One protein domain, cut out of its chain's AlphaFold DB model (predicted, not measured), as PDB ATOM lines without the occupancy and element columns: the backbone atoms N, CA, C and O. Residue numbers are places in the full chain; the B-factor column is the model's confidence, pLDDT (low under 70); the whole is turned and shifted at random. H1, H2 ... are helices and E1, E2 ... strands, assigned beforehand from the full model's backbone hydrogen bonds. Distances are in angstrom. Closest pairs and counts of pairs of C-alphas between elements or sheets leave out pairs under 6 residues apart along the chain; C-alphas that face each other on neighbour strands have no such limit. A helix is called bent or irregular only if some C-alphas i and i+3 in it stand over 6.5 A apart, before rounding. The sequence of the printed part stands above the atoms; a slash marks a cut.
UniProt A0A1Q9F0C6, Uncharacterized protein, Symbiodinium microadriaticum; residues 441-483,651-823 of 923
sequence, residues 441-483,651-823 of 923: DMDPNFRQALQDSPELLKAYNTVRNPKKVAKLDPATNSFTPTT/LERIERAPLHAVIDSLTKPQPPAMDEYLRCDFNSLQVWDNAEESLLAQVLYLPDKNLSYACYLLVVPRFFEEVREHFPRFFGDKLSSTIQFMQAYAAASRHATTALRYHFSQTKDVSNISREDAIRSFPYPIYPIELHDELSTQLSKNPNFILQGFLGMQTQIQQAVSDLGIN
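What this domain is: This is residues 441 to 483 and 651 to 823 of the 923 residues of an uncharacterized protein of Symbiodinium microadriaticum (UniProt A0A1Q9F0C6). A strongly twisted sheet of five strands makes the core, with H3 and H4 packed over one face, H6 over the other face, and H2 on that same face as H6 but beside the strands, only just over none of them. The long helix H4 runs past the sheet as an arm, beyond which residues 752 to 757 stick out; residues 815 to 821 stick out as a tail, and the small hairpin E1 E2 packs on E7 through E1. The 216 printed residues have eight named helices and seven named strands, in the order H1 H2 E1 E2 H3 E3 E4 E5 E6 H4 H5 E7 H6 H7 H8, class mixed. The large sheet, E3 E4 E5 E6 E7, is mixed; the whole is only just compact, close to loose, with a radius of gyration of the C-alphas of 20.1 A and spans of 63 by 49 by 40 A.

Where its parts are: H1, residues 444 to 452, begins at C-alpha 444 (227.630, 277.004, 316.419). H2 is residues 454 to 464, E1 470 to 473, E2 478 to 481. H3, 651 to 667, spans 25.2 A and has a kink of 30 degrees near residue 659; it is only just irregular, C-alphas 655 and 658 being 6.8 A apart. E3 is 678 to 681, E4 686 to 689, E5 695 to 703 (23.4 A), E6 709 to 715. H4, 717 to 751, spans 48.0 A, with a kink of 58 degrees near residue 725; it is irregular, C-alphas 718 and 721 being 7.8 A apart. H5 is 771 to 776, E7 782 to 786, H6 789 to 795, H7 801 to 807; H8, 810 to 819, ends at C-alpha 819 (229.032, 292.925, 324.024).

How they stand to each other: E3 E4 E5 E6 form a meander, each strand the antiparallel neighbour of the one before; N 679 and O 688 (2.9 A), N 687 and O 697 (2.8 A) and N 700 and O 712 (3.0 A) are within hydrogen-bond range. E7 is parallel to E6, with N 783 and O 711 at 2.9 A; E6, H4 H5, E7 is a strand-helix-strand unit with a right-handed crossover. H3 touches H4, closest C-alphas Ala 661 and Phe 731, 4.8 A. H2 and H6 touch, closest C-alphas Leu 456 and Leu 791, 5.9 A. H1 touches H7, closest C-alphas Phe 446 and Gln 804, 6.5 A. Every O i to N i+4 pair is within range in H1, H2, H5, H6 and H8, against 10 of 13 in H3, 27 of 31 in H4 and 1 of 3 in H7, which has 3 of 4 O i to N i+3 pairs.

The domain as a whole: The farthest C-alphas, Asp 452 and Leu 756, are 66.0 A apart. Residues 484 to 650 are not printed; C-alphas 483 and 651 are 31.0 A apart. The link H4 to H5 is long. Mean pLDDT of the printed part is 71.8, with 750 to 770 and 805 to 823 among those under 70.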
ATOM      1  N   ASP A 441     219.145 275.702 315.342       56.88
ATOM      2  CA  ASP A 441     219.026 276.559 316.534       56.88
ATOM      3  C   ASP A 441     220.118 276.309 317.588       56.88
ATOM      4  O   ASP A 441     220.220 277.044 318.571       56.88
ATOM      5  N   MET A 442     220.946 275.279 317.397       67.31
ATOM      6  CA  MET A 442     222.040 274.892 318.298       67.31
ATOM      7  C   MET A 442     223.210 275.883 318.234       67.31
ATOM      8  O   MET A 442     223.533 276.377 317.155       67.31
ATOM      9  N   ASP A 443     223.903 276.110 319.359       67.50
ATOM     10  CA  ASP A 443     225.115 276.947 319.399       67.50
ATOM     11  C   ASP A 443     226.153 276.470 318.352       67.50
ATOM     12  O   ASP A 443     226.551 275.303 318.393       67.50
ATOM     13  N   PRO A 444     226.614 277.331 317.418       70.12
ATOM     14  CA  PRO A 444     227.630 277.004 316.419       70.12
ATOM     15  C   PRO A 444     228.863 276.230 316.909       70.12
ATOM     16  O   PRO A 444     229.320 275.337 316.197       70.12
ATOM     17  N   ASN A 445     229.386 276.508 318.108       72.31
ATOM     18  CA  ASN A 445     230.567 275.818 318.642       72.31
ATOM     19  C   ASN A 445     230.208 274.408 319.132       72.31
ATOM     20  O   ASN A 445     230.932 273.447 318.874       72.31
ATOM     21  N   PHE A 446     229.053 274.274 319.793       76.75
ATOM     22  CA  PHE A 446     228.504 272.984 320.218       76.75
ATOM     23  C   PHE A 446     228.154 272.104 319.008       76.75
ATOM     24  O   PHE A 446     228.497 270.922 318.957       76.75
ATOM     25  N   ARG A 447     227.545 272.710 317.981       76.06
ATOM     26  CA  ARG A 447     227.285 272.094 316.679       76.06
ATOM     27  C   ARG A 447     228.574 271.648 315.997       76.06
ATOM     28  O   ARG A 447     228.594 270.535 315.484       76.06
ATOM     29  N   GLN A 448     229.626 272.466 315.993       77.25
ATOM     30  CA  GLN A 448     230.907 272.069 315.414       77.25
ATOM     31  C   GLN A 448     231.509 270.872 316.168       77.25
ATOM     32  O   GLN A 448     231.833 269.875 315.534       77.25
ATOM     33  N   ALA A 449     231.556 270.894 317.504       79.25
ATOM     34  CA  ALA A 449     232.057 269.762 318.292       79.25
ATOM     35  C   ALA A 449     231.286 268.448 318.026       79.25
ATOM     36  O   ALA A 449     231.886 267.376 317.964       79.25
ATOM     37  N   LEU A 450     229.967 268.532 317.809       81.88
ATOM     38  CA  LEU A 450     229.100 267.408 317.418       81.88
ATOM     39  C   LEU A 450     229.222 266.975 315.944       81.88
ATOM     40  O   LEU A 450     228.687 265.929 315.580       81.88
ATOM     41  N   GLN A 451     229.865 267.770 315.088       79.94
ATOM     42  CA  GLN A 451     230.167 267.418 313.695       79.94
ATOM     43  C   GLN A 451     231.600 266.889 313.545       79.94
ATOM     44  O   GLN A 451     231.829 265.997 312.730       79.94
ATOM     45  N   ASP A 452     232.526 267.379 314.373       84.62
ATOM     46  CA  ASP A 452     233.933 266.978 314.389       84.62
ATOM     47  C   ASP A 452     234.152 265.595 315.050       84.62
ATOM     48  O   ASP A 452     235.121 264.920 314.699       84.62
ATOM     49  N   SER A 453     233.251 265.122 315.935       82.25
ATOM     50  CA  SER A 453     233.251 263.723 316.422       82.25
ATOM     51  C   SER A 453     231.898 262.992 316.288       82.25
ATOM     52  O   SER A 453     230.883 263.446 316.829       82.25
ATOM     53  N   PRO A 454     231.873 261.789 315.668       79.88
ATOM     54  CA  PRO A 454     230.695 260.924 315.632       79.88
ATOM     55  C   PRO A 454     230.439 260.173 316.953       79.88
ATOM     56  O   PRO A 454     229.316 259.717 317.181       79.88
ATOM     57  N   GLU A 455     231.438 260.025 317.828       80.38
ATOM     58  CA  GLU A 455     231.289 259.318 319.108       80.38
ATOM     59  C   GLU A 455     230.626 260.221 320.152       80.38
ATOM     60  O   GLU A 455     229.614 259.837 320.747       80.38
ATOM     61  N   LEU A 456     231.078 261.472 320.261       80.94
ATOM     62  CA  LEU A 456     230.377 262.542 320.968       80.94
ATOM     63  C   LEU A 456     228.920 262.697 320.486       80.94
ATOM     64  O   LEU A 456     228.002 262.792 321.303       80.94
ATOM     65  N   LEU A 457     228.687 262.663 319.166       80.38
ATOM     66  CA  LEU A 457     227.345 262.727 318.579       80.38
ATOM     67  C   LEU A 457     226.464 261.545 319.013       80.38
ATOM     68  O   LEU A 457     225.284 261.727 319.323       80.38
ATOM     69  N   LYS A 458     227.023 260.334 319.075       79.44
ATOM     70  CA  LYS A 458     226.340 259.139 319.590       79.44
ATOM     71  C   LYS A 458     226.026 259.278 321.085       79.44
ATOM     72  O   LYS A 458     224.896 258.996 321.481       79.44
ATOM     73  N   ALA A 459     226.969 259.761 321.895       77.88
ATOM     74  CA  ALA A 459     226.769 259.988 323.326       77.88
ATOM     75  C   ALA A 459     225.663 261.030 323.596       77.88
ATOM     76  O   ALA A 459     224.743 260.768 324.371       77.88
ATOM     77  N   TYR A 460     225.680 262.164 322.886       79.38
ATOM     78  CA  TYR A 460     224.636 263.192 322.974       79.38
ATOM     79  C   TYR A 460     223.249 262.663 322.574       79.38
ATOM     80  O   TYR A 460     222.262 262.953 323.249       79.38
ATOM     81  N   ASN A 461     223.154 261.828 321.531       76.06
ATOM     82  CA  ASN A 461     221.883 261.201 321.148       76.06
ATOM     83  C   ASN A 461     221.327 260.247 322.219       76.06
ATOM     84  O   ASN A 461     220.109 260.198 322.397       76.06
ATOM     85  N   THR A 462     222.180 259.530 322.960       75.94
ATOM     86  CA  THR A 462     221.751 258.701 324.105       75.94
ATOM     87  C   THR A 462     221.139 259.554 325.219       75.94
ATOM     88  O   THR A 462     220.113 259.176 325.779       75.94
ATOM     89  N   VAL A 463     221.717 260.730 325.498       73.75
ATOM     90  CA  VAL A 463     221.178 261.692 326.477       73.75
ATOM     91  C   VAL A 463     219.878 262.342 325.977       73.75
ATOM     92  O   VAL A 463     218.925 262.453 326.742       73.75
ATOM     93  N   ARG A 464     219.794 262.722 324.691       70.25
ATOM     94  CA  ARG A 464     218.601 263.354 324.082       70.25
ATOM     95  C   ARG A 464     217.395 262.409 323.986       70.25
ATOM     96  O   ARG A 464     216.263 262.879 324.038       70.25
ATOM     97  N   ASN A 465     217.612 261.098 323.836       67.50
ATOM     98  CA  ASN A 465     216.552 260.096 323.650       67.50
ATOM     99  C   ASN A 465     216.612 258.961 324.706       67.50
ATOM    100  O   ASN A 465     216.859 257.799 324.359       67.50
ATOM    101  N   PRO A 466     216.301 259.240 325.990       58.97
ATOM    102  CA  PRO A 466     216.423 258.280 327.095       58.97
ATOM    103  C   PRO A 466     215.414 257.116 327.067       58.97
ATOM    104  O   PRO A 466     215.461 256.249 327.931       58.97
ATOM    105  N   LYS A 467     214.519 257.023 326.072       56.09
ATOM    106  CA  LYS A 467     213.551 255.911 325.926       56.09
ATOM    107  C   LYS A 467     214.185 254.522 325.736       56.09
ATOM    108  O   LYS A 467     213.474 253.527 325.798       56.09
ATOM    109  N   LYS A 468     215.498 254.439 325.492       55.94
ATOM    110  CA  LYS A 468     216.270 253.178 325.465       55.94
ATOM    111  C   LYS A 468     217.053 252.917 326.760       55.94
ATOM    112  O   LYS A 468     217.658 251.860 326.901       55.94
ATOM    113  N   VAL A 469     217.050 253.874 327.685       64.81
ATOM    114  CA  VAL A 469     217.736 253.817 328.979       64.81
ATOM    115  C   VAL A 469     216.776 253.240 330.029       64.81
ATOM    116  O   VAL A 469     215.549 253.318 329.894       64.81
ATOM    117  N   ALA A 470     217.328 252.620 331.070       70.94
ATOM    118  CA  ALA A 470     216.548 252.158 332.210       70.94
ATOM    119  C   ALA A 470     216.132 253.346 333.095       70.94
ATOM    120  O   ALA A 470     216.932 254.237 333.367       70.94
ATOM    121  N   LYS A 471     214.886 253.365 333.565       81.81
ATOM    122  CA  LYS A 471     214.356 254.415 334.446       81.81
ATOM    123  C   LYS A 471     214.305 253.907 335.883       81.81
ATOM    124  O   LYS A 471     213.954 252.749 336.101       81.81
ATOM    125  N   LEU A 472     214.606 254.757 336.867       79.12
ATOM    126  CA  LEU A 472     214.356 254.404 338.268       79.12
ATOM    127  C   LEU A 472     212.849 254.227 338.495       79.12
ATOM    128  O   LEU A 472     212.087 255.189 338.355       79.12
ATOM    129  N   ASP A 473     212.429 253.019 338.866       76.06
ATOM    130  CA  ASP A 473     211.067 252.760 339.320       76.06
ATOM    131  C   ASP A 473     210.974 252.916 340.854       76.06
ATOM    132  O   ASP A 473     211.633 252.172 341.590       76.06
ATOM    133  N   PRO A 474     210.152 253.851 341.370       68.88
ATOM    134  CA  PRO A 474     209.905 254.004 342.802       68.88
ATOM    135  C   PRO A 474     209.038 252.892 343.430       68.88
ATOM    136  O   PRO A 474     208.746 252.963 344.628       68.88
ATOM    137  N   ALA A 475     208.568 251.902 342.660       69.25
ATOM    138  CA  ALA A 475     207.891 250.717 343.186       69.25
ATOM    139  C   ALA A 475     208.835 249.514 343.375       69.25
ATOM    140  O   ALA A 475     208.757 248.867 344.416       69.25
ATOM    141  N   THR A 476     209.751 249.229 342.440       69.56
ATOM    142  CA  THR A 476     210.781 248.183 342.622       69.56
ATOM    143  C   THR A 476     212.077 248.674 343.273       69.56
ATOM    144  O   THR A 476     212.932 247.851 343.599       69.56
ATOM    145  N   ASN A 477     212.250 249.991 343.454       72.38
ATOM    146  CA  ASN A 477     213.489 250.620 343.931       72.38
ATOM    147  C   ASN A 477     214.720 250.206 343.092       72.38
ATOM    148  O   ASN A 477     215.812 249.983 343.615       72.38
ATOM    149  N   SER A 478     214.529 250.065 341.778       76.75
ATOM    150  CA  SER A 478     215.547 249.599 340.834       76.75
ATOM    151  C   SER A 478     215.395 250.266 339.467       76.75
ATOM    152  O   SER A 478     214.356 250.847 339.146       76.75
ATOM    153  N   PHE A 479     216.446 250.208 338.649       78.44
ATOM    154  CA  PHE A 479     216.406 250.725 337.285       78.44
ATOM    155  C   PHE A 479     215.770 249.694 336.346       78.44
ATOM    156  O   PHE A 479     216.372 248.669 336.029       78.44
ATOM    157  N   THR A 480     214.545 249.965 335.902       69.00
ATOM    158  CA  THR A 480     213.778 249.082 335.013       69.00
ATOM    159  C   THR A 480     213.974 249.491 333.547       69.00
ATOM    160  O   THR A 480     213.927 250.685 333.235       69.00
ATOM    161  N   PRO A 481     214.226 248.550 332.617       59.12
ATOM    162  CA  PRO A 481     214.355 248.874 331.199       59.12
ATOM    163  C   PRO A 481     213.007 249.339 330.636       59.12
ATOM    164  O   PRO A 481     211.979 248.705 330.869       59.12
ATOM    165  N   THR A 482     213.013 250.437 329.879       52.50
ATOM    166  CA  THR A 482     211.793 251.034 329.314       52.50
ATOM    167  C   THR A 482     211.164 250.103 328.267       52.50
ATOM    168  O   THR A 482     211.609 250.036 327.121       52.50
ATOM    169  N   THR A 483     210.121 249.365 328.651       40.12
ATOM    170  CA  THR A 483     209.384 248.459 327.763       40.12
ATOM    171  C   THR A 483     208.396 249.230 326.889       40.12
ATOM    172  O   THR A 483     207.252 249.483 327.266       40.12
ATOM    173  N   LEU A 651     214.223 273.796 347.270       76.69
ATOM    174  CA  LEU A 651     214.331 273.025 346.026       76.69
ATOM    175  C   LEU A 651     215.785 272.627 345.716       76.69
ATOM    176  O   LEU A 651     216.047 271.466 345.421       76.69
ATOM    177  N   GLU A 652     216.738 273.545 345.892       79.12
ATOM    178  CA  GLU A 652     218.172 273.305 345.655       79.12
ATOM    179  C   GLU A 652     218.722 272.194 346.585       79.12
ATOM    180  O   GLU A 652     219.628 271.443 346.221       79.12
ATOM    181  N   ARG A 653     218.120 272.010 347.773       83.06
ATOM    182  CA  ARG A 653     218.398 270.874 348.679       83.06
ATOM    183  C   ARG A 653     217.893 269.530 348.143       83.06
ATOM    184  O   ARG A 653     218.557 268.515 348.349       83.06
ATOM    185  N   ILE A 654     216.743 269.512 347.464       82.69
ATOM    186  CA  ILE A 654     216.205 268.317 346.793       82.69
ATOM    187  C   ILE A 654     217.046 267.991 345.548       82.69
ATOM    188  O   ILE A 654     217.416 266.837 345.348       82.69
ATOM    189  N   GLU A 655     217.417 269.000 344.760       82.81
ATOM    190  CA  GLU A 655     218.239 268.862 343.544       82.81
ATOM    191  C   GLU A 655     219.678 268.387 343.838       82.81
ATOM    192  O   GLU A 655     220.300 267.721 343.015       82.81
ATOM    193  N   ARG A 656     220.210 268.633 345.044       86.50
ATOM    194  CA  ARG A 656     221.486 268.041 345.499       86.50
ATOM    195  C   ARG A 656     221.374 266.606 346.028       86.50
ATOM    196  O   ARG A 656     222.405 265.957 346.209       86.50
ATOM    197  N   ALA A 657     220.172 266.074 346.274       89.06
ATOM    198  CA  ALA A 657     220.016 264.724 346.827       89.06
ATOM    199  C   ALA A 657     220.545 263.607 345.893       89.06
ATOM    200  O   ALA A 657     221.240 262.725 346.405       89.06
ATOM    201  N   PRO A 658     220.334 263.640 344.557       89.44
ATOM    202  CA  PRO A 658     220.962 262.685 343.642       89.44
ATOM    203  C   PRO A 658     222.491 262.787 343.622       89.44
ATOM    204  O   PRO A 658     223.158 261.759 343.681       89.44
ATOM    205  N   LEU A 659     223.064 263.999 343.613       89.56
ATOM    206  CA  LEU A 659     224.522 264.177 343.638       89.56
ATOM    207  C   LEU A 659     225.129 263.553 344.900       89.56
ATOM    208  O   LEU A 659     226.093 262.797 344.825       89.56
ATOM    209  N   HIS A 660     224.532 263.826 346.060       89.12
ATOM    210  CA  HIS A 660     224.963 263.206 347.303       89.12
ATOM    211  C   HIS A 660     224.838 261.681 347.284       89.12
ATOM    212  O   HIS A 660     225.720 261.024 347.817       89.12
ATOM    213  N   ALA A 661     223.800 261.122 346.660       89.44
ATOM    214  CA  ALA A 661     223.649 259.677 346.516       89.44
ATOM    215  C   ALA A 661     224.704 259.054 345.587       89.44
ATOM    216  O   ALA A 661     225.185 257.964 345.877       89.44
ATOM    217  N   VAL A 662     225.110 259.751 344.519       89.25
ATOM    218  CA  VAL A 662     226.237 259.337 343.663       89.25
ATOM    219  C   VAL A 662     227.553 259.360 344.448       89.25
ATOM    220  O   VAL A 662     228.289 258.380 344.403       89.25
ATOM    221  N   ILE A 663     227.820 260.410 345.233       88.38
ATOM    222  CA  ILE A 663     228.993 260.466 346.128       88.38
ATOM    223  C   ILE A 663     228.945 259.308 347.141       88.38
ATOM    224  O   ILE A 663     229.907 258.560 347.270       88.38
ATOM    225  N   ASP A 664     227.802 259.112 347.805       86.88
ATOM    226  CA  ASP A 664     227.573 258.039 348.778       86.88
ATOM    227  C   ASP A 664     227.728 256.622 348.164       86.88
ATOM    228  O   ASP A 664     228.064 255.698 348.913       86.88
ATOM    229  N   SER A 665     227.510 256.455 346.848       86.12
ATOM    230  CA  SER A 665     227.790 255.229 346.073       86.12
ATOM    231  C   SER A 665     229.262 255.068 345.674       86.12
ATOM    232  O   SER A 665     229.723 253.938 345.590       86.12
ATOM    233  N   LEU A 666     229.997 256.156 345.420       82.19
ATOM    234  CA  LEU A 666     231.403 256.114 344.984       82.19
ATOM    235  C   LEU A 666     232.395 255.912 346.144       82.19
ATOM    236  O   LEU A 666     233.485 255.383 345.926       82.19
ATOM    237  N   THR A 667     232.042 256.317 347.370       76.56
ATOM    238  CA  THR A 667     232.944 256.237 348.536       76.56
ATOM    239  C   THR A 667     232.925 254.880 349.238       76.56
ATOM    240  O   THR A 667     233.975 254.333 349.566       76.56
ATOM    241  N   LYS A 668     231.738 254.296 349.444       62.12
ATOM    242  CA  LYS A 668     231.561 253.070 350.249       62.12
ATOM    243  C   LYS A 668     232.093 251.738 349.678       62.12
ATOM    244  O   LYS A 668     232.269 250.840 350.503       62.12
ATOM    245  N   PRO A 669     232.346 251.541 348.368       52.28
ATOM    246  CA  PRO A 669     232.898 250.278 347.871       52.28
ATOM    247  C   PRO A 669     234.429 250.192 347.976       52.28
ATOM    248  O   PRO A 669     234.996 249.114 347.800       52.28
ATOM    249  N   GLN A 670     235.118 251.302 348.268       48.59
ATOM    250  CA  GLN A 670     236.581 251.367 348.262       48.59
ATOM    251  C   GLN A 670     237.186 251.373 349.682       48.59
ATOM    252  O   GLN A 670     236.532 251.787 350.641       48.59
ATOM    253  N   PRO A 671     238.444 250.911 349.854       41.62
ATOM    254  CA  PRO A 671     239.181 251.073 351.111       41.62
ATOM    255  C   PRO A 671     239.307 252.563 351.502       41.62
ATOM    256  O   PRO A 671     239.183 253.427 350.632       41.62
ATOM    257  N   PRO A 672     239.591 252.884 352.786       47.72
ATOM    258  CA  PRO A 672     239.346 254.202 353.403       47.72
ATOM    259  C   PRO A 672     240.272 255.358 352.960       47.72
ATOM    260  O   PRO A 672     240.546 256.266 353.735       47.72
ATOM    261  N   ALA A 673     240.764 255.332 351.721       46.56
ATOM    262  CA  ALA A 673     241.470 256.433 351.079       46.56
ATOM    263  C   ALA A 673     240.507 257.423 350.392       46.56
ATOM    264  O   ALA A 673     240.669 258.628 350.547       46.56
ATOM    265  N   MET A 674     239.504 256.943 349.642       48.16
ATOM    266  CA  MET A 674     238.783 257.777 348.656       48.16
ATOM    267  C   MET A 674     237.992 258.961 349.235       48.16
ATOM    268  O   MET A 674     237.801 259.943 348.522       48.16
ATOM    269  N   ASP A 675     237.590 258.928 350.510       49.81
ATOM    270  CA  ASP A 675     236.937 260.074 351.171       49.81
ATOM    271  C   ASP A 675     237.843 261.326 351.245       49.81
ATOM    272  O   ASP A 675     237.327 262.441 351.324       49.81
ATOM    273  N   GLU A 676     239.175 261.183 351.169       54.44
ATOM    274  CA  GLU A 676     240.112 262.318 351.056       54.44
ATOM    275  C   GLU A 676     240.378 262.753 349.597       54.44
ATOM    276  O   GLU A 676     240.960 263.818 349.378       54.44
ATOM    277  N   TYR A 677     239.924 261.985 348.595       60.59
ATOM    278  CA  TYR A 677     240.228 262.208 347.171       60.59
ATOM    279  C   TYR A 677     239.010 262.531 346.282       60.59
ATOM    280  O   TYR A 677     239.171 262.597 345.068       60.59
ATOM    281  N   LEU A 678     237.811 262.788 346.821       78.75
ATOM    282  CA  LEU A 678     236.667 263.241 346.008       78.75
ATOM    283  C   LEU A 678     236.447 264.762 346.075       78.75
ATOM    284  O   LEU A 678     235.940 265.304 347.060       78.75
ATOM    285  N   ARG A 679     236.745 265.459 344.971       82.56
ATOM    286  CA  ARG A 679     236.484 266.897 344.799       82.56
ATOM    287  C   ARG A 679     235.094 267.104 344.186       82.56
ATOM    288  O   ARG A 679     234.878 266.862 343.003       82.56
ATOM    289  N   CYS A 680     234.142 267.577 344.987       82.69
ATOM    290  CA  CYS A 680     232.762 267.811 344.547       82.69
ATOM    291  C   CYS A 680     232.506 269.301 344.271       82.69
ATOM    292  O   CYS A 680     232.691 270.120 345.173       82.69
ATOM    293  N   ASP A 681     232.018 269.652 343.076       81.00
ATOM    294  CA  ASP A 681     231.466 270.985 342.807       81.00
ATOM    295  C   ASP A 681     229.934 270.968 342.876       81.00
ATOM    296  O   ASP A 681     229.234 270.388 342.047       81.00
ATOM    297  N   PHE A 682     229.415 271.672 343.878       76.56
ATOM    298  CA  PHE A 682     227.989 271.806 344.156       76.56
ATOM    299  C   PHE A 682     227.280 272.875 343.304       76.56
ATOM    300  O   PHE A 682     226.086 273.097 343.522       76.56
ATOM    301  N   ASN A 683     227.981 273.530 342.366       73.25
ATOM    302  CA  ASN A 683     227.399 274.462 341.393       73.25
ATOM    303  C   ASN A 683     227.122 273.777 340.042       73.25
ATOM    304  O   ASN A 683     226.002 273.852 339.548       73.25
ATOM    305  N   SER A 684     228.112 273.072 339.479       75.88
ATOM    306  CA  SER A 684     227.975 272.264 338.248       75.88
ATOM    307  C   SER A 684     227.391 270.860 338.462       75.88
ATOM    308  O   SER A 684     227.110 270.155 337.491       75.88
ATOM    309  N   LEU A 685     227.228 270.453 339.728       85.56
ATOM    310  CA  LEU A 685     226.845 269.107 340.164       85.56
ATOM    311  C   LEU A 685     227.798 268.003 339.664       85.56
ATOM    312  O   LEU A 685     227.360 266.917 339.279       85.56
ATOM    313  N   GLN A 686     229.104 268.281 339.684       87.31
ATOM    314  CA  GLN A 686     230.163 267.358 339.264       87.31
ATOM    315  C   GLN A 686     230.900 266.719 340.451       87.31
ATOM    316  O   GLN A 686     231.182 267.373 341.460       87.31
ATOM    317  N   VAL A 687     231.274 265.447 340.295       87.75
ATOM    318  CA  VAL A 687     232.170 264.699 341.190       87.75
ATOM    319  C   VAL A 687     233.459 264.390 340.436       87.75
ATOM    320  O   VAL A 687     233.425 263.751 339.384       87.75
ATOM    321  N   TRP A 688     234.584 264.830 340.988       86.81
ATOM    322  CA  TRP A 688     235.915 264.657 340.418       86.81
ATOM    323  C   TRP A 688     236.794 263.794 341.320       86.81
ATOM    324  O   TRP A 688     236.710 263.885 342.548       86.81
ATOM    325  N   ASP A 689     237.686 263.029 340.705       84.00
ATOM    326  CA  ASP A 689     238.841 262.451 341.377       84.00
ATOM    327  C   ASP A 689     239.896 263.551 341.602       84.00
ATOM    328  O   ASP A 689     240.223 264.316 340.694       84.00
ATOM    329  N   ASN A 690     240.402 263.668 342.825       77.81
ATOM    330  CA  ASN A 690     241.387 264.669 343.237       77.81
ATOM    331  C   ASN A 690     242.840 264.162 343.111       77.81
ATOM    332  O   ASN A 690     243.770 264.931 343.343       77.81
ATOM    333  N   ALA A 691     243.040 262.883 342.775       75.38
ATOM    334  CA  ALA A 691     244.337 262.272 342.486       75.38
ATOM    335  C   ALA A 691     244.553 262.053 340.975       75.38
ATOM    336  O   ALA A 691     245.664 262.255 340.488       75.38
ATOM    337  N   GLU A 692     243.507 261.676 340.230       73.00
ATOM    338  CA  GLU A 692     243.537 261.546 338.760       73.00
ATOM    339  C   GLU A 692     243.144 262.851 338.019       73.00
ATOM    340  O   GLU A 692     243.256 262.912 336.796       73.00
ATOM    341  N   GLU A 693     242.649 263.877 338.730       81.38
ATOM    342  CA  GLU A 693     241.998 265.096 338.185       81.38
ATOM    343  C   GLU A 693     240.867 264.819 337.166       81.38
ATOM    344  O   GLU A 693     240.489 265.677 336.362       81.38
ATOM    345  N   SER A 694     240.291 263.615 337.208       84.50
ATOM    346  CA  SER A 694     239.312 263.115 336.244       84.50
ATOM    347  C   SER A 694     237.868 263.383 336.691       84.50
ATOM    348  O   SER A 694     237.543 263.384 337.880       84.50
ATOM    349  N   LEU A 695     236.965 263.627 335.735       87.06
ATOM    350  CA  LEU A 695     235.530 263.765 336.005       87.06
ATOM    351  C   LEU A 695     234.903 262.367 336.122       87.06
ATOM    352  O   LEU A 695     234.825 261.641 335.132       87.06
ATOM    353  N   LEU A 696     234.444 262.003 337.324       86.62
ATOM    354  CA  LEU A 696     233.878 260.682 337.631       86.62
ATOM    355  C   LEU A 696     232.369 260.611 337.368       86.62
ATOM    356  O   LEU A 696     231.863 259.586 336.902       86.62
ATOM    357  N   ALA A 697     231.646 261.687 337.691       89.56
ATOM    358  CA  ALA A 697     230.204 261.771 337.492       89.56
ATOM    359  C   ALA A 697     229.693 263.218 337.407       89.56
ATOM    360  O   ALA A 697     230.294 264.135 337.967       89.56
ATOM    361  N   GLN A 698     228.533 263.411 336.775       89.00
ATOM    362  CA  GLN A 698     227.779 264.667 336.804       89.00
ATOM    363  C   GLN A 698     226.269 264.403 336.868       89.00
ATOM    364  O   GLN A 698     225.758 263.515 336.184       89.00
ATOM    365  N   VAL A 699     225.543 265.197 337.660       88.31
ATOM    366  CA  VAL A 699     224.070 265.216 337.660       88.31
ATOM    367  C   VAL A 699     223.574 266.386 336.812       88.31
ATOM    368  O   VAL A 699     224.037 267.510 336.974       88.31
ATOM    369  N   LEU A 700     222.624 266.133 335.910       84.69
ATOM    370  CA  LEU A 700     222.051 267.139 335.006       84.69
ATOM    371  C   LEU A 700     220.521 267.115 335.030       84.69
ATOM    372  O   LEU A 700     219.913 266.052 335.162       84.69
ATOM    373  N   TYR A 701     219.904 268.280 334.825       79.31
ATOM    374  CA  TYR A 701     218.453 268.437 334.709       79.31
ATOM    375  C   TYR A 701     218.094 268.955 333.315       79.31
ATOM    376  O   TYR A 701     218.362 270.105 332.990       79.31
ATOM    377  N   LEU A 702     217.489 268.114 332.472       73.62
ATOM    378  CA  LEU A 702     217.163 268.471 331.082       73.62
ATOM    379  C   LEU A 702     215.641 268.479 330.860       73.62
ATOM    380  O   LEU A 702     214.942 267.670 331.480       73.62
ATOM    381  N   PRO A 703     215.110 269.357 329.989       64.56
ATOM    382  CA  PRO A 703     213.689 269.377 329.660       64.56
ATOM    383  C   PRO A 703     213.273 268.133 328.858       64.56
ATOM    384  O   PRO A 703     213.990 267.654 327.981       64.56
ATOM    385  N   ASP A 704     212.082 267.629 329.165       58.78
ATOM    386  CA  ASP A 704     211.447 266.434 328.607       58.78
ATOM    387  C   ASP A 704     210.186 266.809 327.792       58.78
ATOM    388  O   ASP A 704     209.699 267.943 327.847       58.78
ATOM    389  N   LYS A 705     209.636 265.860 327.022       53.59
ATOM    390  CA  LYS A 705     208.596 266.070 325.992       53.59
ATOM    391  C   LYS A 705     207.301 266.736 326.486       53.59
ATOM    392  O   LYS A 705     206.569 267.296 325.678       53.59
ATOM    393  N   ASN A 706     207.043 266.737 327.796       48.53
ATOM    394  CA  ASN A 706     205.872 267.363 328.427       48.53
ATOM    395  C   ASN A 706     206.189 268.690 329.158       48.53
ATOM    396  O   ASN A 706     205.450 269.077 330.063       48.53
ATOM    397  N   LEU A 707     207.311 269.356 328.843       48.50
ATOM    398  CA  LEU A 707     207.850 270.518 329.583       48.50
ATOM    399  C   LEU A 707     208.150 270.236 331.078       48.50
ATOM    400  O   LEU A 707     208.371 271.158 331.873       48.50
ATOM    401  N   SER A 708     208.162 268.958 331.460       56.62
ATOM    402  CA  SER A 708     208.765 268.418 332.678       56.62
ATOM    403  C   SER A 708     210.292 268.472 332.587       56.62
ATOM    404  O   SER A 708     210.845 268.578 331.497       56.62
ATOM    405  N   TYR A 709     210.983 268.364 333.722       71.75
ATOM    406  CA  TYR A 709     212.434 268.155 333.753       71.75
ATOM    407  C   TYR A 709     212.733 266.716 334.166       71.75
ATOM    408  O   TYR A 709     212.022 266.152 334.997       71.75
ATOM    409  N   ALA A 710     213.784 266.136 333.597       75.00
ATOM    410  CA  ALA A 710     214.294 264.811 333.925       75.00
ATOM    411  C   ALA A 710     215.713 264.915 334.500       75.00
ATOM    412  O   ALA A 710     216.504 265.754 334.074       75.00
ATOM    413  N   CYS A 711     216.015 264.061 335.475       85.25
ATOM    414  CA  CYS A 711     217.292 263.983 336.173       85.25
ATOM    415  C   CYS A 711     218.171 262.910 335.520       85.25
ATOM    416  O   CYS A 711     217.798 261.736 335.472       85.25
ATOM    417  N   TYR A 712     219.355 263.296 335.064       85.69
ATOM    418  CA  TYR A 712     220.319 262.415 334.414       85.69
ATOM    419  C   TYR A 712     221.532 262.239 335.321       85.69
ATOM    420  O   TYR A 712     222.082 263.222 335.815       85.69
ATOM    421  N   LEU A 713     221.945 260.991 335.536       89.75
ATOM    422  CA  LEU A 713     223.163 260.637 336.261       89.75
ATOM    423  C   LEU A 713     224.194 260.182 335.227       89.75
ATOM    424  O   LEU A 713     224.118 259.051 334.748       89.75
ATOM    425  N   LEU A 714     225.124 261.058 334.850       89.06
ATOM    426  CA  LEU A 714     226.255 260.687 334.001       89.06
ATOM    427  C   LEU A 714     227.352 260.105 334.897       89.06
ATOM    428  O   LEU A 714     227.780 260.786 335.827       89.06
ATOM    429  N   VAL A 715     227.797 258.871 334.649       88.69
ATOM    430  CA  VAL A 715     228.823 258.188 335.467       88.69
ATOM    431  C   VAL A 715     229.810 257.451 334.562       88.69
ATOM    432  O   VAL A 715     229.388 256.754 333.640       88.69
ATOM    433  N   VAL A 716     231.115 257.588 334.815       88.44
ATOM    434  CA  VAL A 716     232.174 256.892 334.054       88.44
ATOM    435  C   VAL A 716     231.949 255.366 334.080       88.44
ATOM    436  O   VAL A 716     231.704 254.825 335.163       88.44
ATOM    437  N   PRO A 717     232.081 254.640 332.946       85.75
ATOM    438  CA  PRO A 717     231.797 253.202 332.848       85.75
ATOM    439  C   PRO A 717     232.414 252.324 333.948       85.75
ATOM    440  O   PRO A 717     231.758 251.400 334.422       85.75
ATOM    441  N   ARG A 718     233.626 252.658 334.424       84.00
ATOM    442  CA  ARG A 718     234.324 252.004 335.556       84.00
ATOM    443  C   ARG A 718     233.463 251.870 336.821       84.00
ATOM    444  O   ARG A 718     233.612 250.885 337.532       84.00
ATOM    445  N   PHE A 719     232.586 252.839 337.087       83.75
ATOM    446  CA  PHE A 719     231.740 252.904 338.285       83.75
ATOM    447  C   PHE A 719     230.236 252.845 337.969       83.75
ATOM    448  O   PHE A 719     229.411 252.909 338.879       83.75
ATOM    449  N   PHE A 720     229.850 252.728 336.692       86.56
ATOM    450  CA  PHE A 720     228.453 252.843 336.267       86.56
ATOM    451  C   PHE A 720     227.545 251.779 336.900       86.56
ATOM    452  O   PHE A 720     226.523 252.122 337.490       86.56
ATOM    453  N   GLU A 721     227.931 250.503 336.825       84.81
ATOM    454  CA  GLU A 721     227.169 249.386 337.406       84.81
ATOM    455  C   GLU A 721     227.050 249.487 338.933       84.81
ATOM    456  O   GLU A 721     225.972 249.315 339.498       84.81
ATOM    457  N   GLU A 722     228.145 249.853 339.596       83.38
ATOM    458  CA  GLU A 722     228.225 249.988 341.050       83.38
ATOM    459  C   GLU A 722     227.339 251.127 341.572       83.38
ATOM    460  O   GLU A 722     226.573 250.940 342.524       83.38
ATOM    461  N   VAL A 723     227.358 252.284 340.900       85.81
ATOM    462  CA  VAL A 723     226.424 253.379 341.182       85.81
ATOM    463  C   VAL A 723     224.991 252.962 340.837       85.81
ATOM    464  O   VAL A 723     224.090 253.265 341.614       85.81
ATOM    465  N   ARG A 724     224.751 252.232 339.740       86.31
ATOM    466  CA  ARG A 724     223.410 251.766 339.339       86.31
ATOM    467  C   ARG A 724     222.775 250.828 340.372       86.31
ATOM    468  O   ARG A 724     221.574 250.939 340.612       86.31
ATOM    469  N   GLU A 725     223.552 249.948 341.000       85.88
ATOM    470  CA  GLU A 725     223.074 249.062 342.071       85.88
ATOM    471  C   GLU A 725     222.819 249.820 343.385       85.88
ATOM    472  O   GLU A 725     221.764 249.668 344.005       85.88
ATOM    473  N   HIS A 726     223.755 250.675 343.809       86.88
ATOM    474  CA  HIS A 726     223.715 251.290 345.140       86.88
ATOM    475  C   HIS A 726     222.902 252.593 345.222       86.88
ATOM    476  O   HIS A 726     222.346 252.905 346.283       86.88
ATOM    477  N   PHE A 727     222.783 253.341 344.118       90.38
ATOM    478  CA  PHE A 727     222.120 254.649 344.087       90.38
ATOM    479  C   PHE A 727     220.690 254.630 344.646       90.38
ATOM    480  O   PHE A 727     220.411 255.488 345.480       90.38
ATOM    481  N   PRO A 728     219.778 253.694 344.295       88.81
ATOM    482  CA  PRO A 728     218.395 253.733 344.786       88.81
ATOM    483  C   PRO A 728     218.306 253.713 346.318       88.81
ATOM    484  O   PRO A 728     217.494 254.418 346.918       88.81
ATOM    485  N   ARG A 729     219.201 252.955 346.969       87.06
ATOM    486  CA  ARG A 729     219.308 252.892 348.430       87.06
ATOM    487  C   ARG A 729     219.750 254.232 349.013       87.06
ATOM    488  O   ARG A 729     219.018 254.806 349.820       87.06
ATOM    489  N   PHE A 730     220.918 254.732 348.606       88.44
ATOM    490  CA  PHE A 730     221.463 255.972 349.168       88.44
ATOM    491  C   PHE A 730     220.627 257.195 348.795       88.44
ATOM    492  O   PHE A 730     220.474 258.087 349.622       88.44
ATOM    493  N   PHE A 731     220.018 257.218 347.611       90.62
ATOM    494  CA  PHE A 731     219.136 258.292 347.173       90.62
ATOM    495  C   PHE A 731     217.891 258.412 348.043       90.62
ATOM    496  O   PHE A 731     217.625 259.495 348.559       90.62
ATOM    497  N   GLY A 732     217.164 257.318 348.276       86.06
ATOM    498  CA  GLY A 732     215.989 257.368 349.142       86.06
ATOM    499  C   GLY A 732     216.334 257.624 350.618       86.06
ATOM    500  O   GLY A 732     215.606 258.357 351.287       86.06
ATOM    501  N   ASP A 733     217.468 257.108 351.112       85.88
ATOM    502  CA  ASP A 733     217.965 257.410 352.467       85.88
ATOM    503  C   ASP A 733     218.311 258.907 352.609       85.88
ATOM    504  O   ASP A 733     217.893 259.569 353.566       85.88
ATOM    505  N   LYS A 734     219.015 259.475 351.618       88.38
ATOM    506  CA  LYS A 734     219.380 260.897 351.579       88.38
ATOM    507  C   LYS A 734     218.159 261.793 351.453       88.38
ATOM    508  O   LYS A 734     218.049 262.774 352.181       88.38
ATOM    509  N   LEU A 735     217.238 261.454 350.555       86.62
ATOM    510  CA  LEU A 735     216.039 262.239 350.293       86.62
ATOM    511  C   LEU A 735     215.084 262.223 351.493       86.62
ATOM    512  O   LEU A 735     214.574 263.280 351.853       86.62
ATOM    513  N   SER A 736     214.918 261.087 352.182       83.75
ATOM    514  CA  SER A 736     214.165 261.030 353.446       83.75
ATOM    515  C   SER A 736     214.787 261.952 354.508       83.75
ATOM    516  O   SER A 736     214.086 262.774 355.099       83.75
ATOM    517  N   SER A 737     216.117 261.922 354.673       83.94
ATOM    518  CA  SER A 737     216.832 262.832 355.582       83.94
ATOM    519  C   SER A 737     216.694 264.314 355.188       83.94
ATOM    520  O   SER A 737     216.457 265.162 356.052       83.94
ATOM    521  N   THR A 738     216.753 264.637 353.891       86.06
ATOM    522  CA  THR A 738     216.504 265.993 353.373       86.06
ATOM    523  C   THR A 738     215.072 266.449 353.665       86.06
ATOM    524  O   THR A 738     214.880 267.563 354.144       86.06
ATOM    525  N   ILE A 739     214.063 265.598 353.453       81.38
ATOM    526  CA  ILE A 739     212.649 265.919 353.712       81.38
ATOM    527  C   ILE A 739     212.395 266.158 355.207       81.38
ATOM    528  O   ILE A 739     211.699 267.112 355.562       81.38
ATOM    529  N   GLN A 740     212.982 265.338 356.087       78.62
ATOM    530  CA  GLN A 740     212.937 265.540 357.541       78.62
ATOM    531  C   GLN A 740     213.542 266.903 357.921       78.62
ATOM    532  O   GLN A 740     212.890 267.704 358.598       78.62
ATOM    533  N   PHE A 741     214.723 267.226 357.380       83.56
ATOM    534  CA  PHE A 741     215.370 268.519 357.602       83.56
ATOM    535  C   PHE A 741     214.532 269.700 357.094       83.56
ATOM    536  O   PHE A 741     214.353 270.675 357.821       83.56
ATOM    537  N   MET A 742     213.967 269.620 355.887       81.25
ATOM    538  CA  MET A 742     213.120 270.678 355.321       81.25
ATOM    539  C   MET A 742     211.897 270.977 356.200       81.25
ATOM    540  O   MET A 742     211.496 272.133 356.349       81.25
ATOM    541  N   GLN A 743     211.312 269.958 356.833       76.38
ATOM    542  CA  GLN A 743     210.193 270.140 357.757       76.38
ATOM    543  C   GLN A 743     210.628 270.766 359.084       76.38
ATOM    544  O   GLN A 743     209.965 271.689 359.562       76.38
ATOM    545  N   ALA A 744     211.755 270.324 359.646       75.88
ATOM    546  CA  ALA A 744     212.341 270.918 360.845       75.88
ATOM    547  C   ALA A 744     212.754 272.389 360.606       75.88
ATOM    548  O   ALA A 744     212.511 273.254 361.446       75.88
ATOM    549  N   TYR A 745     213.272 272.708 359.416       81.81
ATOM    550  CA  TYR A 745     213.563 274.065 358.946       81.81
ATOM    551  C   TYR A 745     212.302 274.930 358.802       81.81
ATOM    552  O   TYR A 745     212.270 276.082 359.255       81.81
ATOM    553  N   ALA A 746     211.238 274.382 358.209       76.12
ATOM    554  CA  ALA A 746     209.954 275.066 358.087       76.12
ATOM    555  C   ALA A 746     209.308 275.317 359.462       76.12
ATOM    556  O   ALA A 746     208.721 276.377 359.679       76.12
ATOM    557  N   ALA A 747     209.443 274.384 360.410       71.06
ATOM    558  CA  ALA A 747     209.007 274.565 361.792       71.06
ATOM    559  C   ALA A 747     209.828 275.654 362.508       71.06
ATOM    560  O   ALA A 747     209.240 276.614 363.007       71.06
ATOM    561  N   ALA A 748     211.164 275.585 362.467       72.50
ATOM    562  CA  ALA A 748     212.056 276.614 363.015       72.50
ATOM    563  C   ALA A 748     211.695 278.022 362.504       72.50
ATOM    564  O   ALA A 748     211.554 278.962 363.286       72.50
ATOM    565  N   SER A 749     211.454 278.142 361.195       73.00
ATOM    566  CA  SER A 749     211.115 279.413 360.546       73.00
ATOM    567  C   SER A 749     209.706 279.917 360.906       73.00
ATOM    568  O   SER A 749     209.518 281.122 361.055       73.00
ATOM    569  N   ARG A 750     208.721 279.029 361.127       66.94
ATOM    570  CA  ARG A 750     207.383 279.399 361.647       66.94
ATOM    571  C   ARG A 750     207.428 279.873 363.101       66.94
ATOM    572  O   ARG A 750     206.641 280.733 363.483       66.94
ATOM    573  N   HIS A 751     208.317 279.312 363.917       59.38
ATOM    574  CA  HIS A 751     208.427 279.655 365.337       59.38
ATOM    575  C   HIS A 751     209.245 280.932 365.606       59.38
ATOM    576  O   HIS A 751     209.245 281.417 366.734       59.38
ATOM    577  N   ALA A 752     209.864 281.531 364.583       49.31
ATOM    578  CA  ALA A 752     210.602 282.791 364.705       49.31
ATOM    579  C   ALA A 752     209.711 284.032 364.951       49.31
ATOM    580  O   ALA A 752     210.203 285.060 365.416       49.31
ATOM    581  N   THR A 753     208.403 283.980 364.663       39.19
ATOM    582  CA  THR A 753     207.506 285.149 364.755       39.19
ATOM    583  C   THR A 753     206.834 285.311 366.126       39.19
ATOM    584  O   THR A 753     205.607 285.337 366.221       39.19
ATOM    585  N   THR A 754     207.616 285.421 367.204       34.59
ATOM    586  CA  THR A 754     207.291 286.219 368.415       34.59
ATOM    587  C   THR A 754     208.485 286.266 369.372       34.59
ATOM    588  O   THR A 754     209.332 285.376 369.374       34.59
ATOM    589  N   ALA A 755     208.558 287.300 370.213       35.19
ATOM    590  CA  ALA A 755     209.645 287.448 371.179       35.19
ATOM    591  C   ALA A 755     209.682 286.305 372.218       35.19
ATOM    592  O   ALA A 755     208.662 285.961 372.819       35.19
ATOM    593  N   LEU A 756     210.891 285.793 372.484       35.34
ATOM    594  CA  LEU A 756     211.259 285.005 373.673       35.34
ATOM    595  C   LEU A 756     210.426 283.734 373.958       35.34
ATOM    596  O   LEU A 756     210.170 283.416 375.121       35.34
ATOM    597  N   ARG A 757     210.032 282.957 372.935       35.44
ATOM    598  CA  ARG A 757     209.379 281.645 373.146       35.44
ATOM    599  C   ARG A 757     209.936 280.515 372.279       35.44
ATOM    600  O   ARG A 757     209.461 280.264 371.176       35.44
ATOM    601  N   TYR A 758     210.879 279.762 372.846       41.81
ATOM    602  CA  TYR A 758     211.298 278.452 372.337       41.81
ATOM    603  C   TYR A 758     210.153 277.442 372.501       41.81
ATOM    604  O   TYR A 758     210.017 276.790 373.536       41.81
ATOM    605  N   HIS A 759     209.293 277.335 371.490       37.72
ATOM    606  CA  HIS A 759     208.202 276.367 371.485       37.72
ATOM    607  C   HIS A 759     208.700 274.991 371.038       37.72
ATOM    608  O   HIS A 759     208.783 274.708 369.845       37.72
ATOM    609  N   PHE A 760     208.987 274.111 372.003       42.53
ATOM    610  CA  PHE A 760     209.187 272.690 371.721       42.53
ATOM    611  C   PHE A 760     207.858 272.065 371.267       42.53
ATOM    612  O   PHE A 760     206.988 271.741 372.076       42.53
ATOM    613  N   SER A 761     207.693 271.939 369.953       38.88
ATOM    614  CA  SER A 761     206.575 271.254 369.312       38.88
ATOM    615  C   SER A 761     207.040 269.876 368.856       38.88
ATOM    616  O   SER A 761     207.869 269.784 367.955       38.88
ATOM    617  N   GLN A 762     206.452 268.805 369.394       40.31
ATOM    618  CA  GLN A 762     206.483 267.512 368.709       40.31
ATOM    619  C   GLN A 762     205.665 267.649 367.418       40.31
ATOM    620  O   GLN A 762     204.434 267.612 367.424       40.31
ATOM    621  N   THR A 763     206.359 267.907 366.309       39.81
ATOM    622  CA  THR A 763     205.789 267.874 364.960       39.81
ATOM    623  C   THR A 763     205.233 266.482 364.661       39.81
ATOM    624  O   THR A 763     205.699 265.496 365.224       39.81
ATOM    625  N   LYS A 764     204.252 266.376 363.751       42.44
ATOM    626  CA  LYS A 764     203.832 265.059 363.245       42.44
ATOM    627  C   LYS A 764     205.052 264.332 362.675       42.44
ATOM    628  O   LYS A 764     205.740 264.890 361.825       42.44
ATOM    629  N   ASP A 765     205.286 263.109 363.136       46.72
ATOM    630  CA  ASP A 765     206.448 262.308 362.757       46.72
ATOM    631  C   ASP A 765     206.391 261.858 361.290       46.72
ATOM    632  O   ASP A 765     205.799 260.832 360.950       46.72
ATOM    633  N   VAL A 766     207.061 262.620 360.422       50.97
ATOM    634  CA  VAL A 766     207.416 262.207 359.051       50.97
ATOM    635  C   VAL A 766     208.803 261.528 359.019       50.97
ATOM    636  O   VAL A 766     209.297 261.129 357.970       50.97
ATOM    637  N   SER A 767     209.387 261.276 360.196       53.09
ATOM    638  CA  SER A 767     210.454 260.286 360.424       53.09
ATOM    639  C   SER A 767     210.090 258.878 359.916       53.09
ATOM    640  O   SER A 767     210.979 258.080 359.638       53.09
ATOM    641  N   ASN A 768     208.791 258.598 359.741       57.03
ATOM    642  CA  ASN A 768     208.245 257.352 359.202       57.03
ATOM    643  C   ASN A 768     207.981 257.372 357.678       57.03
ATOM    644  O   ASN A 768     207.277 256.488 357.190       57.03
ATOM    645  N   ILE A 769     208.493 258.347 356.907       67.38
ATOM    646  CA  ILE A 769     208.489 258.221 355.436       67.38
ATOM    647  C   ILE A 769     209.362 257.022 355.041       67.38
ATOM    648  O   ILE A 769     210.539 256.948 355.407       67.38
ATOM    649  N   SER A 770     208.779 256.076 354.299       69.81
ATOM    650  CA  SER A 770     209.524 254.936 353.763       69.81
ATOM    651  C   SER A 770     210.508 255.395 352.681       69.81
ATOM    652  O   SER A 770     210.364 256.476 352.102       69.81
ATOM    653  N   ARG A 771     211.510 254.564 352.363       74.19
ATOM    654  CA  ARG A 771     212.439 254.864 351.259       74.19
ATOM    655  C   ARG A 771     211.687 255.026 349.932       74.19
ATOM    656  O   ARG A 771     211.993 255.926 349.157       74.19
ATOM    657  N   GLU A 772     210.680 254.187 349.706       75.62
ATOM    658  CA  GLU A 772     209.816 254.228 348.526       75.62
ATOM    659  C   GLU A 772     209.014 255.534 348.470       75.62
ATOM    660  O   GLU A 772     209.032 256.210 347.445       75.62
ATOM    661  N   ASP A 773     208.382 255.953 349.571       72.69
ATOM    662  CA  ASP A 773     207.625 257.213 349.637       72.69
ATOM    663  C   ASP A 773     208.521 258.447 349.455       72.69
ATOM    664  O   ASP A 773     208.117 259.411 348.803       72.69
ATOM    665  N   ALA A 774     209.757 258.407 349.967       76.06
ATOM    666  CA  ALA A 774     210.744 259.454 349.718       76.06
ATOM    667  C   ALA A 774     211.029 259.578 348.214       76.06
ATOM    668  O   ALA A 774     210.875 260.662 347.653       76.06
ATOM    669  N   ILE A 775     211.355 258.473 347.536       78.38
ATOM    670  CA  ILE A 775     211.642 258.465 346.090       78.38
ATOM    671  C   ILE A 775     210.395 258.867 345.277       78.38
ATOM    672  O   ILE A 775     210.520 259.629 344.321       78.38
ATOM    673  N   ARG A 776     209.183 258.462 345.691       73.31
ATOM    674  CA  ARG A 776     207.903 258.900 345.085       73.31
ATOM    675  C   ARG A 776     207.640 260.399 345.218       73.31
ATOM    676  O   ARG A 776     206.890 260.944 344.413       73.31
ATOM    677  N   SER A 777     208.223 261.059 346.219       70.38
ATOM    678  CA  SER A 777     208.095 262.509 346.413       70.38
ATOM    679  C   SER A 777     209.083 263.339 345.582       70.38
ATOM    680  O   SER A 777     208.951 264.562 345.524       70.38
ATOM    681  N   PHE A 778     210.055 262.703 344.916       78.12
ATOM    682  CA  PHE A 778     210.994 263.394 344.037       78.12
ATOM    683  C   PHE A 778     210.305 263.809 342.720       78.12
ATOM    684  O   PHE A 778     209.708 262.962 342.054       78.12
ATOM    685  N   PRO A 779     210.378 265.088 342.301       69.31
ATOM    686  CA  PRO A 779     209.554 265.598 341.200       69.31
ATOM    687  C   PRO A 779     210.058 265.242 339.789       69.31
ATOM    688  O   PRO A 779     209.359 265.530 338.817       69.31
ATOM    689  N   TYR A 780     211.245 264.639 339.649       79.94
ATOM    690  CA  TYR A 780     211.897 264.400 338.355       79.94
ATOM    691  C   TYR A 780     212.165 262.899 338.123       79.94
ATOM    692  O   TYR A 780     212.708 262.238 339.007       79.94
ATOM    693  N   PRO A 781     211.855 262.314 336.949       78.25
ATOM    694  CA  PRO A 781     212.280 260.951 336.626       78.25
ATOM    695  C   PRO A 781     213.813 260.857 336.549       78.25
ATOM    696  O   PRO A 781     214.452 261.777 336.043       78.25
ATOM    697  N   ILE A 782     214.393 259.748 337.028       85.44
ATOM    698  CA  ILE A 782     215.851 259.541 337.088       85.44
ATOM    699  C   ILE A 782     216.307 258.508 336.047       85.44
ATOM    700  O   ILE A 782     215.763 257.400 335.996       85.44
ATOM    701  N   TYR A 783     217.338 258.865 335.275       85.94
ATOM    702  CA  TYR A 783     217.970 258.048 334.234       85.94
ATOM    703  C   TYR A 783     219.498 257.978 334.443       85.94
ATOM    704  O   TYR A 783     220.144 259.027 334.458       85.94
ATOM    705  N   PRO A 784     220.109 256.787 334.583       87.81
ATOM    706  CA  PRO A 784     221.556 256.627 334.642       87.81
ATOM    707  C   PRO A 784     222.120 256.406 333.229       87.81
ATOM    708  O   PRO A 784     221.620 255.566 332.481       87.81
ATOM    709  N   ILE A 785     223.169 257.139 332.857       85.94
ATOM    710  CA  ILE A 785     223.828 257.032 331.548       85.94
ATOM    711  C   ILE A 785     225.347 256.908 331.735       85.94
ATOM    712  O   ILE A 785     225.954 257.630 332.527       85.94
ATOM    713  N   GLU A 786     225.962 256.002 330.978       85.69
ATOM    714  CA  GLU A 786     227.417 255.860 330.899       85.69
ATOM    715  C   GLU A 786     228.052 257.117 330.280       85.69
ATOM    716  O   GLU A 786     227.733 257.518 329.156       85.69
ATOM    717  N   LEU A 787     228.961 257.751 331.021       84.38
ATOM    718  CA  LEU A 787     229.691 258.937 330.586       84.38
ATOM    719  C   LEU A 787     230.832 258.531 329.643       84.38
ATOM    720  O   LEU A 787     231.892 258.105 330.091       84.38
ATOM    721  N   HIS A 788     230.602 258.667 328.336       83.44
ATOM    722  CA  HIS A 788     231.602 258.396 327.298       83.44
ATOM    723  C   HIS A 788     232.835 259.304 327.448       83.44
ATOM    724  O   HIS A 788     232.680 260.495 327.726       83.44
ATOM    725  N   ASP A 789     234.038 258.783 327.191       82.38
ATOM    726  CA  ASP A 789     235.301 259.486 327.475       82.38
ATOM    727  C   ASP A 789     235.377 260.871 326.814       82.38
ATOM    728  O   ASP A 789     235.604 261.871 327.492       82.38
ATOM    729  N   GLU A 790     235.087 260.974 325.511       81.06
ATOM    730  CA  GLU A 790     235.033 262.268 324.811       81.06
ATOM    731  C   GLU A 790     234.071 263.265 325.468       81.06
ATOM    732  O   GLU A 790     234.413 264.439 325.625       81.06
ATOM    733  N   LEU A 791     232.887 262.803 325.886       83.12
ATOM    734  CA  LEU A 791     231.884 263.634 326.549       83.12
ATOM    735  C   LEU A 791     232.381 264.093 327.927       83.12
ATOM    736  O   LEU A 791     232.184 265.256 328.278       83.12
ATOM    737  N   SER A 792     233.109 263.235 328.650       84.44
ATOM    738  CA  SER A 792     233.832 263.612 329.870       84.44
ATOM    739  C   SER A 792     234.855 264.720 329.591       84.44
ATOM    740  O   SER A 792     234.854 265.740 330.277       84.44
ATOM    741  N   THR A 793     235.649 264.614 328.514       84.75
ATOM    742  CA  THR A 793     236.633 265.657 328.142       84.75
ATOM    743  C   THR A 793     236.031 266.979 327.651       84.75
ATOM    744  O   THR A 793     236.774 267.954 327.501       84.75
ATOM    745  N   GLN A 794     234.730 267.033 327.350       83.06
ATOM    746  CA  GLN A 794     234.022 268.286 327.065       83.06
ATOM    747  C   GLN A 794     233.344 268.837 328.324       83.06
ATOM    748  O   GLN A 794     233.454 270.031 328.588       83.06
ATOM    749  N   LEU A 795     232.731 267.982 329.150       82.94
ATOM    750  CA  LEU A 795     232.118 268.380 330.424       82.94
ATOM    751  C   LEU A 795     233.143 268.836 331.475       82.94
ATOM    752  O   LEU A 795     232.829 269.697 332.293       82.94
ATOM    753  N   SER A 796     234.381 268.336 331.420       82.44
ATOM    754  CA  SER A 796     235.490 268.815 332.257       82.44
ATOM    755  C   SER A 796     236.002 270.208 331.858       82.44
ATOM    756  O   SER A 796     236.562 270.915 332.691       82.44
ATOM    757  N   LYS A 797     235.790 270.629 330.602       83.81
ATOM    758  CA  LYS A 797     236.120 271.980 330.101       83.81
ATOM    759  C   LYS A 797     234.947 272.952 330.229       83.81
ATOM    760  O   LYS A 797     235.147 274.148 330.417       83.81
ATOM    761  N   ASN A 798     233.729 272.444 330.068       80.69
ATOM    762  CA  ASN A 798     232.484 273.195 330.094       80.69
ATOM    763  C   ASN A 798     231.385 272.317 330.727       80.69
ATOM    764  O   ASN A 798     230.780 271.512 330.014       80.69
ATOM    765  N   PRO A 799     231.064 272.477 332.025       76.75
ATOM    766  CA  PRO A 799     230.048 271.657 332.696       76.75
ATOM    767  C   PRO A 799     228.654 271.784 332.067       76.75
ATOM    768  O   PRO A 799     227.812 270.906 332.249       76.75
ATOM    769  N   ASN A 800     228.426 272.853 331.297       74.25
ATOM    770  CA  ASN A 800     227.164 273.173 330.646       74.25
ATOM    771  C   ASN A 800     227.154 272.778 329.159       74.25
ATOM    772  O   ASN A 800     226.237 273.163 328.435       74.25
ATOM    773  N   PHE A 801     228.141 272.004 328.689       78.94
ATOM    774  CA  PHE A 801     228.283 271.605 327.284       78.94
ATOM    775  C   PHE A 801     226.981 271.025 326.710       78.94
ATOM    776  O   PHE A 801     226.445 271.558 325.746       78.94
ATOM    777  N   ILE A 802     226.398 270.008 327.357       75.31
ATOM    778  CA  ILE A 802     225.135 269.387 326.911       75.31
ATOM    779  C   ILE A 802     223.987 270.409 326.844       75.31
ATOM    780  O   ILE A 802     223.176 270.355 325.921       75.31
ATOM    781  N   LEU A 803     223.931 271.367 327.777       70.75
ATOM    782  CA  LEU A 803     222.873 272.381 327.843       70.75
ATOM    783  C   LEU A 803     222.914 273.361 326.664       70.75
ATOM    784  O   LEU A 803     221.861 273.852 326.268       70.75
ATOM    785  N   GLN A 804     224.071 273.582 326.031       70.00
ATOM    786  CA  GLN A 804     224.172 274.380 324.796       70.00
ATOM    787  C   GLN A 804     223.376 273.754 323.631       70.00
ATOM    788  O   GLN A 804     222.917 274.464 322.736       70.00
ATOM    789  N   GLY A 805     223.132 272.440 323.678       64.38
ATOM    790  CA  GLY A 805     222.250 271.729 322.748       64.38
ATOM    791  C   GLY A 805     220.750 271.887 323.009       64.38
ATOM    792  O   GLY A 805     219.965 271.684 322.087       64.38
ATOM    793  N   PHE A 806     220.352 272.258 324.232       61.94
ATOM    794  CA  PHE A 806     218.947 272.431 324.644       61.94
ATOM    795  C   PHE A 806     218.528 273.906 324.767       61.94
ATOM    796  O   PHE A 806     217.357 274.226 324.577       61.94
ATOM    797  N   LEU A 807     219.470 274.803 325.077       57.31
ATOM    798  CA  LEU A 807     219.268 276.257 325.155       57.31
ATOM    799  C   LEU A 807     219.489 276.960 323.803       57.31
ATOM    800  O   LEU A 807     219.078 278.109 323.628       57.31
ATOM    801  N   GLY A 808     220.139 276.283 322.851       61.91
ATOM    802  CA  GLY A 808     220.412 276.805 321.516       61.91
ATOM    803  C   GLY A 808     221.219 278.106 321.528       61.91
ATOM    804  O   GLY A 808     222.058 278.329 322.400       61.91
ATOM    805  N   MET A 809     220.930 279.006 320.587       54.88
ATOM    806  CA  MET A 809     221.576 280.323 320.476       54.88
ATOM    807  C   MET A 809     221.349 281.273 321.676       54.88
ATOM    808  O   MET A 809     221.861 282.393 321.653       54.88
ATOM    809  N   GLN A 810     220.614 280.889 322.732       53.84
ATOM    810  CA  GLN A 810     220.333 281.764 323.883       53.84
ATOM    811  C   GLN A 810     221.614 282.285 324.565       53.84
ATOM    812  O   GLN A 810     221.660 283.457 324.943       53.84
ATOM    813  N   THR A 811     222.663 281.462 324.661       52.91
ATOM    814  CA  THR A 811     223.995 281.854 325.163       52.91
ATOM    815  C   THR A 811     224.613 282.970 324.323       52.91
ATOM    816  O   THR A 811     225.050 283.989 324.857       52.91
ATOM    817  N   GLN A 812     224.598 282.816 322.999       52.66
ATOM    818  CA  GLN A 812     225.178 283.781 322.063       52.66
ATOM    819  C   GLN A 812     224.369 285.077 321.995       52.66
ATOM    820  O   GLN A 812     224.946 286.150 321.851       52.66
ATOM    821  N   ILE A 813     223.046 285.005 322.170       52.94
ATOM    822  CA  ILE A 813     222.183 286.187 322.297       52.94
ATOM    823  C   ILE A 813     222.515 286.954 323.585       52.94
ATOM    824  O   ILE A 813     222.686 288.169 323.533       52.94
ATOM    825  N   GLN A 814     222.658 286.272 324.726       48.09
ATOM    826  CA  GLN A 814     223.056 286.912 325.987       48.09
ATOM    827  C   GLN A 814     224.449 287.549 325.890       48.09
ATOM    828  O   GLN A 814     224.626 288.697 326.301       48.09
ATOM    829  N   GLN A 815     225.413 286.852 325.284       48.97
ATOM    830  CA  GLN A 815     226.761 287.375 325.079       48.97
ATOM    831  C   GLN A 815     226.776 288.571 324.114       48.97
ATOM    832  O   GLN A 815     227.344 289.603 324.448       48.97
ATOM    833  N   ALA A 816     226.053 288.516 322.991       51.09
ATOM    834  CA  ALA A 816     225.933 289.647 322.069       51.09
ATOM    835  C   ALA A 816     225.241 290.872 322.703       51.09
ATOM    836  O   ALA A 816     225.613 292.006 322.415       51.09
ATOM    837  N   VAL A 817     224.256 290.672 323.587       47.53
ATOM    838  CA  VAL A 817     223.613 291.762 324.350       47.53
ATOM    839  C   VAL A 817     224.595 292.388 325.355       47.53
ATOM    840  O   VAL A 817     224.651 293.615 325.461       47.53
ATOM    841  N   SER A 818     225.428 291.573 326.012       46.41
ATOM    842  CA  SER A 818     226.542 292.037 326.853       46.41
ATOM    843  C   SER A 818     227.589 292.824 326.047       46.41
ATOM    844  O   SER A 818     227.950 293.937 326.427       46.41
ATOM    845  N   ASP A 819     228.024 292.303 324.898       47.66
ATOM    846  CA  ASP A 819     229.032 292.925 324.024       47.66
ATOM    847  C   ASP A 819     228.537 294.237 323.379       47.66
ATOM    848  O   ASP A 819     229.325 295.139 323.089       47.66
ATOM    849  N   LEU A 820     227.217 294.392 323.213       48.47
ATOM    850  CA  LEU A 820     226.565 295.654 322.840       48.47
ATOM    851  C   LEU A 820     226.512 296.683 323.990       48.47
ATOM    852  O   LEU A 820     226.014 297.794 323.791       48.47
ATOM    853  N   GLY A 821     227.017 296.344 325.181       35.56
ATOM    854  CA  GLY A 821     227.018 297.200 326.368       35.56
ATOM    855  C   GLY A 821     225.644 297.349 327.025       35.56
ATOM    856  O   GLY A 821     225.402 298.336 327.721       35.56
ATOM    857  N   ILE A 822     224.722 296.411 326.781       47.72
ATOM    858  CA  ILE A 822     223.351 296.460 327.294       47.72
ATOM    859  C   ILE A 822     223.267 295.614 328.570       47.72
ATOM    860  O   ILE A 822     222.911 294.438 328.536       47.72
ATOM    861  N   ASN A 823     223.545 296.232 329.720       41.91
ATOM    862  CA  ASN A 823     223.211 295.632 331.011       41.91
ATOM    863  C   ASN A 823     221.690 295.451 331.112       41.91
ATOM    864  O   ASN A 823     220.940 296.430 331.066       41.91
TER     865      ASN A 823